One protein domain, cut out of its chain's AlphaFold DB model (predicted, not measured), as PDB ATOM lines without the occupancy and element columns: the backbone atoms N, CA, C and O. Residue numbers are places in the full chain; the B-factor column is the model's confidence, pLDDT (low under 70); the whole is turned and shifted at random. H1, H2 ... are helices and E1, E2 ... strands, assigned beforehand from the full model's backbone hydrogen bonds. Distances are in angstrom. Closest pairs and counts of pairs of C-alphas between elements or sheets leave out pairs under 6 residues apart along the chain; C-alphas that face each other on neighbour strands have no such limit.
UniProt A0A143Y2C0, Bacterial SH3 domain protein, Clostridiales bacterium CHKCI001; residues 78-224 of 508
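Overview. This is residues 78 to 224 of the 508 residues of the protein "Bacterial SH3 domain protein" of Clostridiales bacterium CHKCI001 (UniProt A0A143Y2C0). Two small strand lobes sit side by side, E1 to E7 with H1 in one and E8 to E14 in the other, and one strongly twisted sheet runs through both, joined where E14 pairs with E4 and E8. In each lobe a two-stranded hairpin, E2 and E3 or E9 and E10, packs over part of that sheet. The 147 printed residues hold, in order, E1 to E7, H1, and E8 to E14; the class is mostly strand, and the neighbour strands are antiparallel. The whole is compact, with a radius of gyration of the C-alphas of 15.8 A and spans of 48 by 34 by 24 A.

Along the chain. The branched sheet holds E1, residues 82 to 85, from C-alpha 82 at (2.617, 45.800, 43.307); E4, 117 to 123, 17.6 A; E5, 128 to 133, 15.4 A; E6, 136 to 141, 15.0 A; E7, 145 to 147; E8, 160 to 165, 16.0 A; E11, 191 to 197, 15.7 A; E12, 201 to 206, 14.8 A; E13, 209 to 214, 16.3 A; and E14, 218 to 223, 16.7 A, ending at C-alpha 223 at (17.916, 52.007, 39.983). The small sheets are E2, 93 to 97, with E3, 109 to 114, and E9, 170 to 173, with E10, 182 to 186. H1 is residues 148 to 155, 11.0 A.

Arrangement. In the branched sheet E4 has three neighbours: E1 on one side, E5 and E14 on the other side. N 118 and O 220 are 2.8 A apart between E4 and E14, N 83 and O 119 2.9 A between E1 and E4. On the other side of E14 is E8, with N 162 and O 221 at 2.8 A. E4, E5 and E6 form a meander, each strand the antiparallel neighbour of the one before, with N 120 and O 132 at 2.8 A and N 131 and O 138 at 2.8 A; E11, E12 and E13 form another, with N 195 and O 203 at 2.9 A and N 204 and O 211 at 2.9 A. E7 pairs with E1, N 84 and O 146 at 2.9 A, and E11 with E8, N 163 and O 192 at 2.8 A. The three sheets form a stack, face to face in turn. In the hairpin E2 and E3, N 94 and O 113 are 2.8 A apart; the closest C-alphas of E2 and E6, Tyr 97 and Trp 139, are 4.8 A apart. In the hairpin E9 and E10, N 172 and O 184 are 2.9 A apart; the closest C-alphas of E9 and E13, Tyr 173 and Tyr 212, are 4.9 A apart. H1 is on the branched sheet, and each of its O i to N i+4 pairs is within hydrogen-bond range.

Size, cuts and confidence. The two C-alphas farthest apart, Glu 105 and Gly 209, are 49.3 A apart. The printed part has no cut; the link E2 to E3 is long, with 11 residues. Mean pLDDT of the printed part is 76.7, and 30 residues are under 70, among them 156 to 161 and 215 to 224.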
ATOM      1  N   TYR A  78       3.866  42.171  36.167       72.25
ATOM      2  CA  TYR A  78       4.635  42.199  37.413       72.25
ATOM      3  C   TYR A  78       4.146  43.254  38.422       72.25
ATOM      4  O   TYR A  78       4.255  43.029  39.634       72.25
ATOM      5  N   PHE A  79       3.633  44.398  37.953       78.69
ATOM      6  CA  PHE A  79       3.099  45.469  38.801       78.69
ATOM      7  C   PHE A  79       1.584  45.386  39.044       78.69
ATOM      8  O   PHE A  79       1.049  46.255  39.733       78.69
ATOM      9  N   GLU A  80       0.900  44.338  38.575       77.88
ATOM     10  CA  GLU A  80      -0.544  44.155  38.782       77.88
ATOM     11  C   GLU A  80      -0.914  44.103  40.278       77.88
ATOM     12  O   GLU A  80      -1.859  44.756  40.721       77.88
ATOM     13  N   ASP A  81      -0.116  43.399  41.087       77.94
ATOM     14  CA  ASP A  81      -0.268  43.297  42.542       77.94
ATOM     15  C   ASP A  81       0.817  44.081  43.312       77.94
ATOM     16  O   ASP A  81       1.105  43.768  44.473       77.94
ATOM     17  N   LYS A  82       1.481  45.075  42.693       84.38
ATOM     18  CA  LYS A  82       2.617  45.800  43.307       84.38
ATOM     19  C   LYS A  82       2.554  47.309  43.127       84.38
ATOM     20  O   LYS A  82       1.917  47.843  42.230       84.38
ATOM     21  N   ALA A  83       3.279  47.996  44.001       86.19
ATOM     22  CA  ALA A  83       3.464  49.437  43.957       86.19
ATOM     23  C   ALA A  83       4.903  49.817  44.306       86.19
ATOM     24  O   ALA A  83       5.637  49.029  44.904       86.19
ATOM     25  N   ILE A  84       5.300  51.040  43.973       85.00
ATOM     26  CA  ILE A  84       6.591  51.621  44.360       85.00
ATOM     27  C   ILE A  84       6.342  52.702  45.399       85.00
ATOM     28  O   ILE A  84       5.463  53.542  45.212       85.00
ATOM     29  N   ILE A  85       7.126  52.702  46.480       85.62
ATOM     30  CA  ILE A  85       7.121  53.815  47.432       85.62
ATOM     31  C   ILE A  85       7.664  55.069  46.741       85.62
ATOM     32  O   ILE A  85       8.858  55.138  46.458       85.62
ATOM     33  N   ASP A  86       6.828  56.087  46.567       84.06
ATOM     34  CA  ASP A  86       7.249  57.413  46.121       84.06
ATOM     35  C   ASP A  86       6.988  58.454  47.208       84.06
ATOM     36  O   ASP A  86       5.874  58.625  47.695       84.06
ATOM     37  N   THR A  87       8.031  59.163  47.621       72.88
ATOM     38  CA  THR A  87       7.929  60.243  48.609       72.88
ATOM     39  C   THR A  87       8.006  61.629  47.977       72.88
ATOM     40  O   THR A  87       8.187  62.609  48.709       72.88
ATOM     41  N   ASN A  88       7.943  61.725  46.642       64.62
ATOM     42  CA  ASN A  88       8.309  62.922  45.878       64.62
ATOM     43  C   ASN A  88       9.693  63.461  46.291       64.62
ATOM     44  O   ASN A  88       9.931  64.668  46.312       64.62
ATOM     45  N   MET A  89      10.582  62.557  46.724       59.41
ATOM     46  CA  MET A  89      11.908  62.828  47.300       59.41
ATOM     47  C   MET A  89      11.926  63.749  48.536       59.41
ATOM     48  O   MET A  89      12.994  64.144  48.999       59.41
ATOM     49  N   VAL A  90      10.772  64.053  49.141       56.47
ATOM     50  CA  VAL A  90      10.679  64.919  50.335       56.47
ATOM     51  C   VAL A  90      11.072  64.159  51.605       56.47
ATOM     52  O   VAL A  90      11.537  64.740  52.585       56.47
ATOM     53  N   LYS A  91      10.872  62.837  51.616       71.12
ATOM     54  CA  LYS A  91      11.152  61.974  52.772       71.12
ATOM     55  C   LYS A  91      11.979  60.767  52.345       71.12
ATOM     56  O   LYS A  91      11.687  60.134  51.341       71.12
ATOM     57  N   LYS A  92      12.975  60.383  53.146       73.88
ATOM     58  CA  LYS A  92      13.827  59.208  52.868       73.88
ATOM     59  C   LYS A  92      13.067  57.869  52.963       73.88
ATOM     60  O   LYS A  92      13.502  56.858  52.419       73.88
ATOM     61  N   TYR A  93      11.947  57.850  53.681       80.06
ATOM     62  CA  TYR A  93      11.119  56.670  53.917       80.06
ATOM     63  C   TYR A  93       9.664  57.069  54.175       80.06
ATOM     64  O   TYR A  93       9.380  58.197  54.591       80.06
ATOM     65  N   VAL A  94       8.755  56.114  53.996       84.44
ATOM     66  CA  VAL A  94       7.376  56.166  54.488       84.44
ATOM     67  C   VAL A  94       7.248  55.352  55.771       84.44
ATOM     68  O   VAL A  94       7.960  54.369  55.980       84.44
ATOM     69  N   LYS A  95       6.353  55.786  56.658       86.00
ATOM     70  CA  LYS A  95       5.952  55.013  57.837       86.00
ATOM     71  C   LYS A  95       4.897  53.985  57.417       86.00
ATOM     72  O   LYS A  95       4.047  54.305  56.590       86.00
ATOM     73  N   VAL A  96       4.975  52.786  57.987       85.94
ATOM     74  CA  VAL A  96       3.989  51.709  57.834       85.94
ATOM     75  C   VAL A  96       3.219  51.577  59.139       85.94
ATOM     76  O   VAL A  96       3.835  51.534  60.204       85.94
ATOM     77  N   TYR A  97       1.899  51.504  59.042       87.00
ATOM     78  CA  TYR A  97       0.974  51.553  60.170       87.00
ATOM     79  C   TYR A  97       0.287  50.201  60.400       87.00
ATOM     80  O   TYR A  97       0.140  49.415  59.461       87.00
ATOM     81  N   GLU A  98      -0.084  49.902  61.647       87.38
ATOM     82  CA  GLU A  98      -0.754  48.643  62.014       87.38
ATOM     83  C   GLU A  98      -2.171  48.544  61.431       87.38
ATOM     84  O   GLU A  98      -2.555  47.498  60.901       87.38
ATOM     85  N   SER A  99      -2.907  49.657  61.456       81.81
ATOM     86  CA  SER A  99      -4.273  49.831  60.949       81.81
ATOM     87  C   SER A  99      -4.377  51.061  60.031       81.81
ATOM     88  O   SER A  99      -3.442  51.853  59.917       81.81
ATOM     89  N   ASP A 100      -5.508  51.191  59.346       78.88
ATOM     90  CA  ASP A 100      -5.897  52.259  58.414       78.88
ATOM     91  C   ASP A 100      -6.651  53.429  59.080       78.88
ATOM     92  O   ASP A 100      -7.330  54.207  58.410       78.88
ATOM     93  N   VAL A 101      -6.508  53.593  60.400       76.88
ATOM     94  CA  VAL A 101      -7.164  54.664  61.170       76.88
ATOM     95  C   VAL A 101      -6.582  56.052  60.855       76.88
ATOM     96  O   VAL A 101      -5.384  56.203  60.614       76.88
ATOM     97  N   GLU A 102      -7.430  57.086  60.858       69.75
ATOM     98  CA  GLU A 102      -7.016  58.489  60.643       69.75
ATOM     99  C   GLU A 102      -6.787  59.275  61.942       69.75
ATOM    100  O   GLU A 102      -6.188  60.358  61.912       69.75
ATOM    101  N   ASP A 103      -7.232  58.739  63.078       71.44
ATOM    102  CA  ASP A 103      -7.082  59.388  64.373       71.44
ATOM    103  C   ASP A 103      -5.624  59.331  64.838       71.44
ATOM    104  O   ASP A 103      -5.049  58.272  65.090       71.44
ATOM    105  N   LYS A 104      -5.005  60.513  64.964       65.94
ATOM    106  CA  LYS A 104      -3.578  60.662  65.312       65.94
ATOM    107  C   LYS A 104      -3.210  60.066  66.671       65.94
ATOM    108  O   LYS A 104      -2.026  59.835  66.905       65.94
ATOM    109  N   GLU A 105      -4.184  59.881  67.560       69.50
ATOM    110  CA  GLU A 105      -3.969  59.314  68.894       69.50
ATOM    111  C   GLU A 105      -3.824  57.781  68.862       69.50
ATOM    112  O   GLU A 105      -3.127  57.235  69.716       69.50
ATOM    113  N   ASP A 106      -4.340  57.119  67.816       66.06
ATOM    114  CA  ASP A 106      -4.330  55.658  67.641       66.06
ATOM    115  C   ASP A 106      -3.379  55.177  66.514       66.06
ATOM    116  O   ASP A 106      -3.308  53.985  66.203       66.06
ATOM    117  N   GLU A 107      -2.599  56.083  65.900       76.69
ATOM    118  CA  GLU A 107      -1.607  55.754  64.862       76.69
ATOM    119  C   GLU A 107      -0.428  54.924  65.434       76.69
ATOM    120  O   GLU A 107       0.587  55.463  65.893       76.69
ATOM    121  N   VAL A 108      -0.493  53.592  65.326       79.50
ATOM    122  CA  VAL A 108       0.635  52.701  65.661       79.50
ATOM    123  C   VAL A 108       1.523  52.466  64.435       79.50
ATOM    124  O   VAL A 108       1.130  51.819  63.463       79.50
ATOM    125  N   VAL A 109       2.758  52.976  64.475       85.50
ATOM    126  CA  VAL A 109       3.767  52.772  63.418       85.50
ATOM    127  C   VAL A 109       4.527  51.468  63.667       85.50
ATOM    128  O   VAL A 109       5.314  51.381  64.608       85.50
ATOM    129  N   ILE A 110       4.358  50.486  62.783       81.94
ATOM    130  CA  ILE A 110       4.961  49.144  62.890       81.94
ATOM    131  C   ILE A 110       6.198  48.946  62.011       81.94
ATOM    132  O   ILE A 110       6.891  47.938  62.123       81.94
ATOM    133  N   GLY A 111       6.498  49.892  61.122       80.25
ATOM    134  CA  GLY A 111       7.663  49.787  60.252       80.25
ATOM    135  C   GLY A 111       7.962  51.054  59.465       80.25
ATOM    136  O   GLY A 111       7.231  52.045  59.511       80.25
ATOM    137  N   LYS A 112       9.070  51.023  58.726       84.38
ATOM    138  CA  LYS A 112       9.460  52.061  57.769       84.38
ATOM    139  C   LYS A 112       9.904  51.383  56.482       84.38
ATOM    140  O   LYS A 112      10.688  50.444  56.545       84.38
ATOM    141  N   ILE A 113       9.437  51.870  55.337       80.44
ATOM    142  CA  ILE A 113       9.874  51.398  54.018       80.44
ATOM    143  C   ILE A 113      10.503  52.588  53.299       80.44
ATOM    144  O   ILE A 113       9.934  53.678  53.268       80.44
ATOM    145  N   THR A 114      11.717  52.422  52.782       80.00
ATOM    146  CA  THR A 114      12.438  53.502  52.095       80.00
ATOM    147  C   THR A 114      11.771  53.882  50.777       80.00
ATOM    148  O   THR A 114      11.094  53.050  50.170       80.00
ATOM    149  N   ALA A 115      11.994  55.114  50.319       79.75
ATOM    150  CA  ALA A 115      11.625  55.508  48.958       79.75
ATOM    151  C   ALA A 115      12.212  54.529  47.917       79.75
ATOM    152  O   ALA A 115      13.210  53.854  48.191       79.75
ATOM    153  N   ASP A 116      11.537  54.410  46.775       78.44
ATOM    154  CA  ASP A 116      11.896  53.575  45.619       78.44
ATOM    155  C   ASP A 116      11.904  52.056  45.882       78.44
ATOM    156  O   ASP A 116      12.446  51.263  45.112       78.44
ATOM    157  N   THR A 117      11.257  51.621  46.967       79.31
ATOM    158  CA  THR A 117      11.082  50.192  47.278       79.31
ATOM    159  C   THR A 117       9.810  49.658  46.622       79.31
ATOM    160  O   THR A 117       8.744  50.255  46.776       79.31
ATOM    161  N   VAL A 118       9.900  48.512  45.943       81.19
ATOM    162  CA  VAL A 118       8.743  47.781  45.412       81.19
ATOM    163  C   VAL A 118       8.075  47.009  46.548       81.19
ATOM    164  O   VAL A 118       8.703  46.206  47.246       81.19
ATOM    165  N   VAL A 119       6.781  47.240  46.729       81.50
ATOM    166  CA  VAL A 119       5.942  46.601  47.742       81.50
ATOM    167  C   VAL A 119       4.839  45.793  47.072       81.50
ATOM    168  O   VAL A 119       4.326  46.174  46.026       81.50
ATOM    169  N   THR A 120       4.474  44.658  47.667       81.38
ATOM    170  CA  THR A 120       3.302  43.883  47.234       81.38
ATOM    171  C   THR A 120       2.055  44.480  47.868       81.38
ATOM    172  O   THR A 120       2.064  44.813  49.054       81.38
ATOM    173  N   VAL A 121       0.990  44.618  47.098       85.62
ATOM    174  CA  VAL A 121      -0.258  45.262  47.489       85.62
ATOM    175  C   VAL A 121      -1.325  44.190  47.658       85.62
ATOM    176  O   VAL A 121      -1.505  43.336  46.801       85.62
ATOM    177  N   SER A 122      -2.016  44.212  48.797       84.25
ATOM    178  CA  SER A 122      -3.078  43.237  49.104       84.25
ATOM    179  C   SER A 122      -4.474  43.850  49.158       84.25
ATOM    180  O   SER A 122      -5.456  43.130  49.015       84.25
ATOM    181  N   GLN A 123      -4.564  45.164  49.371       84.25
ATOM    182  CA  GLN A 123      -5.812  45.920  49.390       84.25
ATOM    183  C   GLN A 123      -5.488  47.373  49.053       84.25
ATOM    184  O   GLN A 123      -4.727  48.011  49.780       84.25
ATOM    185  N   VAL A 124      -6.028  47.869  47.941       86.44
ATOM    186  CA  VAL A 124      -5.913  49.276  47.540       86.44
ATOM    187  C   VAL A 124      -7.104  50.030  48.116       86.44
ATOM    188  O   VAL A 124      -8.242  49.615  47.919       86.44
ATOM    189  N   GLY A 125      -6.837  51.128  48.815       83.50
ATOM    190  CA  GLY A 125      -7.857  52.059  49.296       83.50
ATOM    191  C   GLY A 125      -7.529  53.491  48.884       83.50
ATOM    192  O   GLY A 125      -6.402  53.790  48.482       83.50
ATOM    193  N   GLU A 126      -8.502  54.398  48.987       84.06
ATOM    194  CA  GLU A 126      -8.341  55.793  48.541       84.06
ATOM    195  C   GLU A 126      -7.261  56.543  49.331       84.06
ATOM    196  O   GLU A 126      -6.436  57.254  48.759       84.06
ATOM    197  N   LYS A 127      -7.238  56.360  50.657       85.75
ATOM    198  CA  LYS A 127      -6.285  57.030  51.555       85.75
ATOM    199  C   LYS A 127      -5.173  56.111  52.034       85.75
ATOM    200  O   LYS A 127      -4.020  56.537  52.126       85.75
ATOM    201  N   TRP A 128      -5.521  54.864  52.325       89.25
ATOM    202  CA  TRP A 128      -4.623  53.852  52.857       89.25
ATOM    203  C   TRP A 128      -4.620  52.632  51.955       89.25
ATOM    204  O   TRP A 128      -5.660  52.152  51.521       89.25
ATOM    205  N   THR A 129      -3.430  52.112  51.694       89.56
ATOM    206  CA  THR A 129      -3.230  50.883  50.938       89.56
ATOM    207  C   THR A 129      -2.463  49.898  51.801       89.56
ATOM    208  O   THR A 129      -1.427  50.230  52.390       89.56
ATOM    209  N   ARG A 130      -2.969  48.667  51.880       88.25
ATOM    210  CA  ARG A 130      -2.346  47.596  52.644       88.25
ATOM    211  C   ARG A 130      -1.240  46.956  51.827       88.25
ATOM    212  O   ARG A 130      -1.494  46.217  50.867       88.25
ATOM    213  N   VAL A 131      -0.012  47.202  52.254       88.50
ATOM    214  CA  VAL A 131       1.204  46.774  51.570       88.50
ATOM    215  C   VAL A 131       1.984  45.756  52.386       88.50
ATOM    216  O   VAL A 131       1.852  45.627  53.608       88.50
ATOM    217  N   ARG A 132       2.850  45.039  51.682       82.00
ATOM    218  CA  ARG A 132       3.821  44.125  52.248       82.00
ATOM    219  C   ARG A 132       5.179  44.329  51.593       82.00
ATOM    220  O   ARG A 132       5.295  44.317  50.370       82.00
ATOM    221  N   SER A 133       6.212  44.442  52.417       82.31
ATOM    222  CA  SER A 133       7.607  44.466  51.984       82.31
ATOM    223  C   SER A 133       8.412  43.567  52.921       82.31
ATOM    224  O   SER A 133       8.514  43.850  54.115       82.31
ATOM    225  N   GLY A 134       8.886  42.423  52.419       68.94
ATOM    226  CA  GLY A 134       9.477  41.370  53.248       68.94
ATOM    227  C   GLY A 134       8.540  40.897  54.372       68.94
ATOM    228  O   GLY A 134       7.439  40.374  54.123       68.94
ATOM    229  N   SER A 135       8.990  41.074  55.618       67.62
ATOM    230  CA  SER A 135       8.284  40.685  56.843       67.62
ATOM    231  C   SER A 135       7.321  41.765  57.353       67.62
ATOM    232  O   SER A 135       6.411  41.453  58.119       67.62
ATOM    233  N   VAL A 136       7.450  43.009  56.879       76.81
ATOM    234  CA  VAL A 136       6.577  44.122  57.270       76.81
ATOM    235  C   VAL A 136       5.288  44.074  56.448       76.81
ATOM    236  O   VAL A 136       5.318  44.183  55.220       76.81
ATOM    237  N   LYS A 137       4.145  43.930  57.127       85.38
ATOM    238  CA  LYS A 137       2.799  43.985  56.540       85.38
ATOM    239  C   LYS A 137       1.959  45.005  57.302       85.38
ATOM    240  O   LYS A 137       1.743  44.822  58.493       85.38
ATOM    241  N   GLY A 138       1.457  46.025  56.615       87.06
ATOM    242  CA  GLY A 138       0.675  47.098  57.231       87.06
ATOM    243  C   GLY A 138       0.135  48.090  56.212       87.06
ATOM    244  O   GLY A 138       0.091  47.793  55.019       87.06
ATOM    245  N   TRP A 139      -0.260  49.266  56.680       90.00
ATOM    246  CA  TRP A 139      -0.899  50.304  55.879       90.00
ATOM    247  C   TRP A 139       0.062  51.448  55.566       90.00
ATOM    248  O   TRP A 139       0.798  51.926  56.431       90.00
ATOM    249  N   VAL A 140       0.079  51.881  54.308       89.00
ATOM    250  CA  VAL A 140       0.834  53.046  53.827       89.00
ATOM    251  C   VAL A 140      -0.136  53.985  53.128       89.00
ATOM    252  O   VAL A 140      -1.078  53.538  52.477       89.00
ATOM    253  N   ARG A 141       0.082  55.297  53.263       87.75
ATOM    254  CA  ARG A 141      -0.763  56.292  52.591       87.75
ATOM    255  C   ARG A 141      -0.679  56.120  51.076       87.75
ATOM    256  O   ARG A 141       0.423  56.182  50.531       87.75
ATOM    257  N   THR A 142      -1.828  55.983  50.421       86.19
ATOM    258  CA  THR A 142      -1.956  55.726  48.978       86.19
ATOM    259  C   THR A 142      -1.240  56.784  48.138       86.19
ATOM    260  O   THR A 142      -0.581  56.443  47.168       86.19
ATOM    261  N   GLN A 143      -1.235  58.051  48.571       85.50
ATOM    262  CA  GLN A 143      -0.510  59.145  47.899       85.50
ATOM    263  C   GLN A 143       1.019  58.962  47.812       85.50
ATOM    264  O   GLN A 143       1.672  59.691  47.075       85.50
ATOM    265  N   ASN A 144       1.602  58.063  48.618       86.12
ATOM    266  CA  ASN A 144       3.037  57.770  48.588       86.12
ATOM    267  C   ASN A 144       3.343  56.474  47.816       86.12
ATOM    268  O   ASN A 144       4.391  55.857  48.025       86.12
ATOM    269  N   LEU A 145       2.390  55.991  47.022       85.00
ATOM    270  CA  LEU A 145       2.490  54.761  46.257       85.00
ATOM    271  C   LEU A 145       2.187  55.060  44.798       85.00
ATOM    272  O   LEU A 145       1.225  55.754  44.483       85.00
ATOM    273  N   ILE A 146       3.003  54.496  43.919       86.06
ATOM    274  CA  ILE A 146       2.755  54.487  42.481       86.06
ATOM    275  C   ILE A 146       2.383  53.061  42.092       86.06
ATOM    276  O   ILE A 146       3.110  52.131  42.443       86.06
ATOM    277  N   PHE A 147       1.260  52.895  41.396       82.62
ATOM    278  CA  PHE A 147       0.664  51.602  41.047       82.62
ATOM    279  C   PHE A 147       0.730  51.330  39.540       82.62
ATOM    280  O   PHE A 147       0.781  52.268  38.741       82.62
ATOM    281  N   GLY A 148       0.679  50.048  39.164       78.31
ATOM    282  CA  GLY A 148       0.445  49.596  37.787       78.31
ATOM    283  C   GLY A 148       1.335  50.279  36.741       78.31
ATOM    284  O   GLY A 148       2.553  50.358  36.902       78.31
ATOM    285  N   ASP A 149       0.715  50.808  35.683       72.56
ATOM    286  CA  ASP A 149       1.398  51.427  34.537       72.56
ATOM    287  C   ASP A 149       2.309  52.602  34.914       72.56
ATOM    288  O   ASP A 149       3.348  52.811  34.287       72.56
ATOM    289  N   GLU A 150       1.942  53.397  35.923       76.44
ATOM    290  CA  GLU A 150       2.788  54.503  36.380       76.44
ATOM    291  C   GLU A 150       4.041  53.985  37.091       76.44
ATOM    292  O   GLU A 150       5.114  54.578  36.959       76.44
ATOM    293  N   ALA A 151       3.935  52.851  37.790       77.94
ATOM    294  CA  ALA A 151       5.077  52.204  38.427       77.94
ATOM    295  C   ALA A 151       6.010  51.616  37.365       77.94
ATOM    296  O   ALA A 151       7.218  51.850  37.424       77.94
ATOM    297  N   ALA A 152       5.446  50.954  36.350       70.62
ATOM    298  CA  ALA A 152       6.193  50.456  35.199       70.62
ATOM    299  C   ALA A 152       6.930  51.593  34.459       70.62
ATOM    300  O   ALA A 152       8.118  51.473  34.166       70.62
ATOM    301  N   LYS A 153       6.274  52.745  34.242       74.69
ATOM    302  CA  LYS A 153       6.895  53.931  33.619       74.69
ATOM    303  C   LYS A 153       7.992  54.565  34.464       74.69
ATOM    304  O   LYS A 153       8.990  55.013  33.907       74.69
ATOM    305  N   LYS A 154       7.797  54.664  35.784       73.81
ATOM    306  CA  LYS A 154       8.791  55.263  36.689       73.81
ATOM    307  C   LYS A 154      10.079  54.446  36.708       73.81
ATOM    308  O   LYS A 154      11.157  55.027  36.736       73.81
ATOM    309  N   VAL A 155       9.937  53.126  36.686       70.12
ATOM    310  CA  VAL A 155      11.044  52.171  36.638       70.12
ATOM    311  C   VAL A 155      11.770  52.273  35.297       70.12
ATOM    312  O   VAL A 155      12.986  52.450  35.282       70.12
ATOM    313  N   GLY A 156      11.022  52.291  34.192       65.50
ATOM    314  CA  GLY A 156      11.578  52.362  32.841       65.50
ATOM    315  C   GLY A 156      12.103  51.011  32.343       65.50
ATOM    316  O   GLY A 156      12.328  50.090  33.125       65.50
ATOM    317  N   GLU A 157      12.272  50.886  31.024       57.28
ATOM    318  CA  GLU A 157      12.661  49.633  30.347       57.28
ATOM    319  C   GLU A 157      14.063  49.140  30.752       57.28
ATOM    320  O   GLU A 157      14.294  47.938  30.837       57.28
ATOM    321  N   ASP A 158      14.974  50.061  31.086       62.16
ATOM    322  CA  ASP A 158      16.373  49.763  31.432       62.16
ATOM    323  C   ASP A 158      16.582  49.441  32.925       62.16
ATOM    324  O   ASP A 158      17.703  49.490  33.439       62.16
ATOM    325  N   ALA A 159      15.509  49.177  33.671       67.44
ATOM    326  CA  ALA A 159      15.612  49.016  35.109       67.44
ATOM    327  C   ALA A 159      16.136  47.647  35.537       67.44
ATOM    328  O   ALA A 159      15.536  46.600  35.292       67.44
ATOM    329  N   GLU A 160      17.197  47.678  36.334       65.62
ATOM    330  CA  GLU A 160      17.696  46.499  37.028       65.62
ATOM    331  C   GLU A 160      17.026  46.357  38.403       65.62
ATOM    332  O   GLU A 160      17.192  47.204  39.290       65.62
ATOM    333  N   PHE A 161      16.283  45.263  38.613       69.81
ATOM    334  CA  PHE A 161      15.726  44.924  39.925       69.81
ATOM    335  C   PHE A 161      16.745  44.186  40.787       69.81
ATOM    336  O   PHE A 161      17.226  43.104  40.441       69.81
ATOM    337  N   LYS A 162      16.985  44.728  41.979       72.81
ATOM    338  CA  LYS A 162      17.844  44.118  42.991       72.81
ATOM    339  C   LYS A 162      17.029  43.697  44.203       72.81
ATOM    340  O   LYS A 162      16.252  44.473  44.761       72.81
ATOM    341  N   VAL A 163      17.232  42.455  44.631       74.31
ATOM    342  CA  VAL A 163      16.759  41.950  45.922       74.31
ATOM    343  C   VAL A 163      17.665  42.483  47.014       74.31
ATOM    344  O   VAL A 163      18.847  42.167  47.019       74.31
ATOM    345  N   VAL A 164      17.109  43.228  47.963       76.06
ATOM    346  CA  VAL A 164      17.799  43.679  49.172       76.06
ATOM    347  C   VAL A 164      17.395  42.794  50.345       76.06
ATOM    348  O   VAL A 164      16.220  42.727  50.730       76.06
ATOM    349  N   ILE A 165      18.381  42.124  50.933       76.62
ATOM    350  CA  ILE A 165      18.186  41.249  52.090       76.62
ATOM    351  C   ILE A 165      17.792  42.086  53.311       76.62
ATOM    352  O   ILE A 165      18.459  43.065  53.635       76.62
ATOM    353  N   GLN A 166      16.699  41.708  53.981       72.31
ATOM    354  CA  GLN A 166      16.189  42.439  55.152       72.31
ATOM    355  C   GLN A 166      16.691  41.892  56.482       72.31
ATOM    356  O   GLN A 166      16.603  42.578  57.490       72.31
ATOM    357  N   GLU A 167      17.177  40.653  56.506       73.38
ATOM    358  CA  GLU A 167      17.592  40.002  57.742       73.38
ATOM    359  C   GLU A 167      18.988  39.413  57.607       73.38
ATOM    360  O   GLU A 167      19.323  38.711  56.645       73.38
ATOM    361  N   ASN A 168      19.813  39.673  58.613       75.31
ATOM    362  CA  ASN A 168      21.145  39.113  58.656       75.31
ATOM    363  C   ASN A 168      21.077  37.588  58.803       75.31
ATOM    364  O   ASN A 168      20.305  37.054  59.596       75.31
ATOM    365  N   LYS A 169      21.947  36.886  58.078       78.12
ATOM    366  CA  LYS A 169      21.986  35.425  57.982       78.12
ATOM    367  C   LYS A 169      20.756  34.800  57.296       78.12
ATOM    368  O   LYS A 169      20.341  33.695  57.658       78.12
ATOM    369  N   THR A 170      20.199  35.463  56.281       79.38
ATOM    370  CA  THR A 170      19.119  34.889  55.461       79.38
ATOM    371  C   THR A 170      19.635  33.676  54.683       79.38
ATOM    372  O   THR A 170      20.599  33.779  53.925       79.38
ATOM    373  N   LYS A 171      19.004  32.510  54.869       80.31
ATOM    374  CA  LYS A 171      19.385  31.261  54.192       80.31
ATOM    375  C   LYS A 171      18.914  31.264  52.739       80.31
ATOM    376  O   LYS A 171      17.736  31.506  52.477       80.31
ATOM    377  N   ALA A 172      19.826  30.946  51.827       81.38
ATOM    378  CA  ALA A 172      19.550  30.741  50.414       81.38
ATOM    379  C   ALA A 172      19.615  29.244  50.096       81.38
ATOM    380  O   ALA A 172      20.577  28.565  50.449       81.38
ATOM    381  N   TYR A 173      18.578  28.727  49.458       81.31
ATOM    382  CA  TYR A 173      18.319  27.304  49.277       81.31
ATOM    383  C   TYR A 173      18.631  26.864  47.849       81.31
ATOM    384  O   TYR A 173      18.567  27.658  46.913       81.31
ATOM    385  N   LYS A 174      18.988  25.598  47.662       82.38
ATOM    386  CA  LYS A 174      19.338  25.057  46.343       82.38
ATOM    387  C   LYS A 174      18.117  24.915  45.443       82.38
ATOM    388  O   LYS A 174      18.214  25.114  44.234       82.38
ATOM    389  N   GLU A 175      16.971  24.624  46.046       79.94
ATOM    390  CA  GLU A 175      15.671  24.514  45.389       79.94
ATOM    391  C   GLU A 175      14.646  25.409  46.098       79.94
ATOM    392  O   GLU A 175      14.886  25.891  47.207       79.94
ATOM    393  N   ALA A 176      13.490  25.632  45.468       80.62
ATOM    394  CA  ALA A 176      12.369  26.393  46.030       80.62
ATOM    395  C   ALA A 176      11.623  25.606  47.139       80.62
ATOM    396  O   ALA A 176      10.397  25.504  47.139       80.62
ATOM    397  N   ASP A 177      12.376  25.033  48.078       76.50
ATOM    398  CA  ASP A 177      11.904  24.287  49.243       76.50
ATOM    399  C   ASP A 177      12.826  24.572  50.442       76.50
ATOM    400  O   ASP A 177      14.053  24.498  50.348       76.50
ATOM    401  N   ILE A 178      12.221  24.864  51.596       77.12
ATOM    402  CA  ILE A 178      12.915  25.155  52.857       77.12
ATOM    403  C   ILE A 178      13.624  23.925  53.436       77.12
ATOM    404  O   ILE A 178      14.517  24.066  54.270       77.12
ATOM    405  N   ASN A 179      13.226  22.728  53.008       75.62
ATOM    406  CA  ASN A 179      13.870  21.479  53.400       75.62
ATOM    407  C   ASN A 179      15.045  21.109  52.484       75.62
ATOM    408  O   ASN A 179      15.726  20.118  52.749       75.62
ATOM    409  N   SER A 180      15.288  21.883  51.419       85.50
ATOM    410  CA  SER A 180      16.425  21.653  50.529       85.50
ATOM    411  C   SER A 180      17.748  22.116  51.151       85.50
ATOM    412  O   SER A 180      17.795  22.812  52.170       85.50
ATOM    413  N   GLU A 181      18.849  21.699  50.529       80.88
ATOM    414  CA  GLU A 181      20.201  22.082  50.927       80.88
ATOM    415  C   GLU A 181      20.368  23.612  50.908       80.88
ATOM    416  O   GLU A 181      20.004  24.280  49.939       80.88
ATOM    417  N   VAL A 182      20.931  24.177  51.979       82.94
ATOM    418  CA  VAL A 182      21.269  25.604  52.042       82.94
ATOM    419  C   VAL A 182      22.567  25.821  51.264       82.94
ATOM    420  O   VAL A 182      23.607  25.304  51.662       82.94
ATOM    421  N   VAL A 183      22.501  26.592  50.178       83.31
ATOM    422  CA  VAL A 183      23.649  26.948  49.326       83.31
ATOM    423  C   VAL A 183      24.555  27.939  50.043       83.31
ATOM    424  O   VAL A 183      25.756  27.722  50.144       83.31
ATOM    425  N   THR A 184      23.978  29.031  50.551       81.25
ATOM    426  CA  THR A 184      24.731  30.103  51.213       81.25
ATOM    427  C   THR A 184      23.853  30.868  52.202       81.25
ATOM    428  O   THR A 184      22.643  30.647  52.306       81.25
ATOM    429  N   THR A 185      24.470  31.755  52.980       82.00
ATOM    430  CA  THR A 185      23.780  32.612  53.946       82.00
ATOM    431  C   THR A 185      24.152  34.074  53.698       82.00
ATOM    432  O   THR A 185      25.323  34.438  53.778       82.00
ATOM    433  N   LEU A 186      23.154  34.919  53.439       82.44
ATOM    434  CA  LEU A 186      23.337  36.310  53.025       82.44
ATOM    435  C   LEU A 186      23.247  37.287  54.207       82.44
ATOM    436  O   LEU A 186      22.563  37.025  55.203       82.44
ATOM    437  N   LYS A 187      23.968  38.407  54.109       79.81
ATOM    438  CA  LYS A 187      23.980  39.476  55.120       79.81
ATOM    439  C   LYS A 187      22.838  40.460  54.873       79.81
ATOM    440  O   LYS A 187      22.369  40.598  53.755       79.81
ATOM    441  N   GLU A 188      22.410  41.148  55.923       79.12
ATOM    442  CA  GLU A 188      21.435  42.239  55.815       79.12
ATOM    443  C   GLU A 188      21.977  43.381  54.944       79.12
ATOM    444  O   GLU A 188      23.186  43.608  54.905       79.12
ATOM    445  N   GLU A 189      21.078  44.073  54.244       70.19
ATOM    446  CA  GLU A 189      21.355  45.185  53.324       70.19
ATOM    447  C   GLU A 189      22.238  44.847  52.108       70.19
ATOM    448  O   GLU A 189      22.541  45.736  51.311       70.19
ATOM    449  N   THR A 190      22.608  43.578  51.884       74.38
ATOM    450  CA  THR A 190      23.235  43.187  50.612       74.38
ATOM    451  C   THR A 190      22.193  43.100  49.502       74.38
ATOM    452  O   THR A 190      21.063  42.650  49.715       74.38
ATOM    453  N   SER A 191      22.571  43.555  48.306       75.12
ATOM    454  CA  SER A 191      21.723  43.543  47.115       75.12
ATOM    455  C   SER A 191      22.165  42.460  46.132       75.12
ATOM    456  O   SER A 191      23.354  42.384  45.828       75.12
ATOM    457  N   HIS A 192      21.234  41.669  45.600       74.25
ATOM    458  CA  HIS A 192      21.516  40.615  44.622       74.25
ATOM    459  C   HIS A 192      20.605  40.714  43.398       74.25
ATOM    460  O   HIS A 192      19.429  41.064  43.525       74.25
ATOM    461  N   ASP A 193      21.135  40.357  42.231       70.25
ATOM    462  CA  ASP A 193      20.388  40.406  40.974       70.25
ATOM    463  C   ASP A 193      19.353  39.276  40.903       70.25
ATOM    464  O   ASP A 193      19.631  38.114  41.241       70.25
ATOM    465  N   VAL A 194      18.143  39.623  40.461       72.19
ATOM    466  CA  VAL A 194      17.007  38.701  40.352       72.19
ATOM    467  C   VAL A 194      17.068  37.941  39.036       72.19
ATOM    468  O   VAL A 194      17.142  38.544  37.973       72.19
ATOM    469  N   LYS A 195      16.997  36.607  39.104       70.25
ATOM    470  CA  LYS A 195      16.983  35.737  37.916       70.25
ATOM    471  C   LYS A 195      15.619  35.122  37.629       70.25
ATOM    472  O   LYS A 195      15.271  34.944  36.471       70.25
ATOM    473  N   GLU A 196      14.874  34.741  38.662       66.12
ATOM    474  CA  GLU A 196      13.576  34.067  38.524       66.12
ATOM    475  C   GLU A 196      12.741  34.299  39.790       66.12
ATOM    476  O   GLU A 196      13.305  34.403  40.879       66.12
ATOM    477  N   LYS A 197      11.410  34.363  39.693       64.94
ATOM    478  CA  LYS A 197      10.524  34.528  40.856       64.94
ATOM    479  C   LYS A 197       9.258  33.689  40.699       64.94
ATOM    480  O   LYS A 197       8.692  33.630  39.617       64.94
ATOM    481  N   ASN A 198       8.802  33.089  41.797       63.16
ATOM    482  CA  ASN A 198       7.489  32.451  41.921       63.16
ATOM    483  C   ASN A 198       6.754  32.953  43.183       63.16
ATOM    484  O   ASN A 198       7.252  33.842  43.875       63.16
ATOM    485  N   GLU A 199       5.573  32.403  43.491       56.62
ATOM    486  CA  GLU A 199       4.685  32.893  44.565       56.62
ATOM    487  C   GLU A 199       5.335  32.976  45.961       56.62
ATOM    488  O   GLU A 199       4.955  33.821  46.775       56.62
ATOM    489  N   ASN A 200       6.342  32.146  46.260       63.56
ATOM    490  CA  ASN A 200       6.960  32.092  47.592       63.56
ATOM    491  C   ASN A 200       8.489  32.239  47.597       63.56
ATOM    492  O   ASN A 200       9.067  32.453  48.671       63.56
ATOM    493  N   TRP A 201       9.134  32.175  46.431       72.50
ATOM    494  CA  TRP A 201      10.584  32.114  46.282       72.50
ATOM    495  C   TRP A 201      11.100  33.042  45.184       72.50
ATOM    496  O   TRP A 201      10.467  33.235  44.150       72.50
ATOM    497  N   ILE A 202      12.296  33.584  45.399       77.81
ATOM    498  CA  ILE A 202      13.046  34.358  44.414       77.81
ATOM    499  C   ILE A 202      14.422  33.736  44.220       77.81
ATOM    500  O   ILE A 202      15.161  33.511  45.173       77.81
ATOM    501  N   LYS A 203      14.759  33.421  42.978       77.44
ATOM    502  CA  LYS A 203      16.064  32.919  42.580       77.44
ATOM    503  C   LYS A 203      16.967  34.106  42.296       77.44
ATOM    504  O   LYS A 203      16.678  34.915  41.412       77.44
ATOM    505  N   VAL A 204      18.061  34.194  43.033       77.88
ATOM    506  CA  VAL A 204      19.041  35.272  42.905       77.88
ATOM    507  C   VAL A 204      20.387  34.729  42.452       77.88
ATOM    508  O   VAL A 204      20.716  33.560  42.682       77.88
ATOM    509  N   SER A 205      21.169  35.588  41.803       73.62
ATOM    510  CA  SER A 205      22.580  35.319  41.542       73.62
ATOM    511  C   SER A 205      23.398  35.680  42.778       73.62
ATOM    512  O   SER A 205      23.442  36.842  43.175       73.62
ATOM    513  N   THR A 206      24.045  34.692  43.389       72.06
ATOM    514  CA  THR A 206      25.030  34.917  44.455       72.06
ATOM    515  C   THR A 206      26.422  34.537  43.959       72.06
ATOM    516  O   THR A 206      26.543  33.841  42.946       72.06
ATOM    517  N   ASP A 207      27.462  34.959  44.679       72.50
ATOM    518  CA  ASP A 207      28.851  34.584  44.374       72.50
ATOM    519  C   ASP A 207      29.057  33.054  44.411       72.50
ATOM    520  O   ASP A 207      29.868  32.517  43.659       72.50
ATOM    521  N   ASP A 208      28.255  32.342  45.216       70.88
ATOM    522  CA  ASP A 208      28.283  30.881  45.391       70.88
ATOM    523  C   ASP A 208      27.362  30.124  44.403       70.88
ATOM    524  O   ASP A 208      27.173  28.910  44.505       70.88
ATOM    525  N   GLY A 209      26.770  30.830  43.432       74.06
ATOM    526  CA  GLY A 209      25.851  30.283  42.431       74.06
ATOM    527  C   GLY A 209      24.403  30.761  42.585       74.06
ATOM    528  O   GLY A 209      24.087  31.665  43.360       74.06
ATOM    529  N   ASN A 210      23.499  30.176  41.796       78.50
ATOM    530  CA  ASN A 210      22.074  30.509  41.865       78.50
ATOM    531  C   ASN A 210      21.446  29.864  43.102       78.50
ATOM    532  O   ASN A 210      21.548  28.649  43.270       78.50
ATOM    533  N   ALA A 211      20.742  30.654  43.909       76.12
ATOM    534  CA  ALA A 211      20.054  30.164  45.099       76.12
ATOM    535  C   ALA A 211      18.661  30.792  45.239       76.12
ATOM    536  O   ALA A 211      18.416  31.908  44.780       76.12
ATOM    537  N   TYR A 212      17.745  30.064  45.871       79.69
ATOM    538  CA  TYR A 212      16.369  30.469  46.129       79.69
ATOM    539  C   TYR A 212      16.241  31.077  47.528       79.69
ATOM    540  O   TYR A 212      16.584  30.463  48.535       79.69
ATOM    541  N   LEU A 213      15.708  32.290  47.597       79.12
ATOM    542  CA  LEU A 213      15.389  33.007  48.825       79.12
ATOM    543  C   LEU A 213      13.881  33.049  49.017       79.12
ATOM    544  O   LEU A 213      13.124  33.224  48.064       79.12
ATOM    545  N   ARG A 214      13.426  32.936  50.263       72.62
ATOM    546  CA  ARG A 214      12.004  33.071  50.576       72.62
ATOM    547  C   ARG A 214      11.605  34.546  50.514       72.62
ATOM    548  O   ARG A 214      12.221  35.373  51.184       72.62
ATOM    549  N   LEU A 215      10.535  34.869  49.779       68.06
ATOM    550  CA  LEU A 215      10.098  36.256  49.539       68.06
ATOM    551  C   LEU A 215       9.830  37.068  50.821       68.06
ATOM    552  O   LEU A 215       9.937  38.289  50.819       68.06
ATOM    553  N   ASN A 216       9.522  36.398  51.933       63.91
ATOM    554  CA  ASN A 216       9.235  37.044  53.215       63.91
ATOM    555  C   ASN A 216      10.446  37.748  53.858       63.91
ATOM    556  O   ASN A 216      10.230  38.542  54.764       63.91
ATOM    557  N   HIS A 217      11.685  37.478  53.433       63.75
ATOM    558  CA  HIS A 217      12.902  38.039  54.055       63.75
ATOM    559  C   HIS A 217      13.669  39.000  53.132       63.75
ATOM    560  O   HIS A 217      14.824  39.348  53.384       63.75
ATOM    561  N   VAL A 218      13.035  39.433  52.039       69.88
ATOM    562  CA  VAL A 218      13.662  40.248  50.995       69.88
ATOM    563  C   VAL A 218      12.750  41.391  50.559       69.88
ATOM    564  O   VAL A 218      11.526  41.273  50.599       69.88
ATOM    565  N   THR A 219      13.345  42.497  50.122       68.25
ATOM    566  CA  THR A 219      12.638  43.582  49.423       68.25
ATOM    567  C   THR A 219      13.236  43.786  48.044       68.25
ATOM    568  O   THR A 219      14.357  43.364  47.785       68.25
ATOM    569  N   LEU A 220      12.476  44.388  47.136       67.81
ATOM    570  CA  LEU A 220      12.914  44.644  45.768       67.81
ATOM    571  C   LEU A 220      13.097  46.152  45.589       67.81
ATOM    572  O   LEU A 220      12.209  46.923  45.950       67.81
ATOM    573  N   LYS A 221      14.249  46.566  45.065       69.69
ATOM    574  CA  LYS A 221      14.557  47.955  44.698       69.69
ATOM    575  C   LYS A 221      15.005  48.026  43.243       69.69
ATOM    576  O   LYS A 221      15.461  47.024  42.698       69.69
ATOM    577  N   TRP A 222      14.877  49.206  42.649       69.12
ATOM    578  CA  TRP A 222      15.266  49.495  41.268       69.12
ATOM    579  C   TRP A 222      16.186  50.728  41.231       69.12
ATOM    580  O   TRP A 222      16.152  51.550  42.148       69.12
ATOM    581  N   THR A 223      17.019  50.851  40.196       59.31
ATOM    582  CA  THR A 223      17.916  52.007  39.983       59.31
ATOM    583  C   THR A 223      18.013  52.368  38.497       59.31
ATOM    584  O   THR A 223      18.098  51.456  37.680       59.31
ATOM    585  N   SER A 224      18.050  53.672  38.159       56.81
ATOM    586  CA  SER A 224      18.320  54.195  36.799       56.81
ATOM    587  C   SER A 224      19.252  55.427  36.822       56.81
ATOM    588  O   SER A 224      19.186  56.232  37.752       56.81
TER     589      SER A 224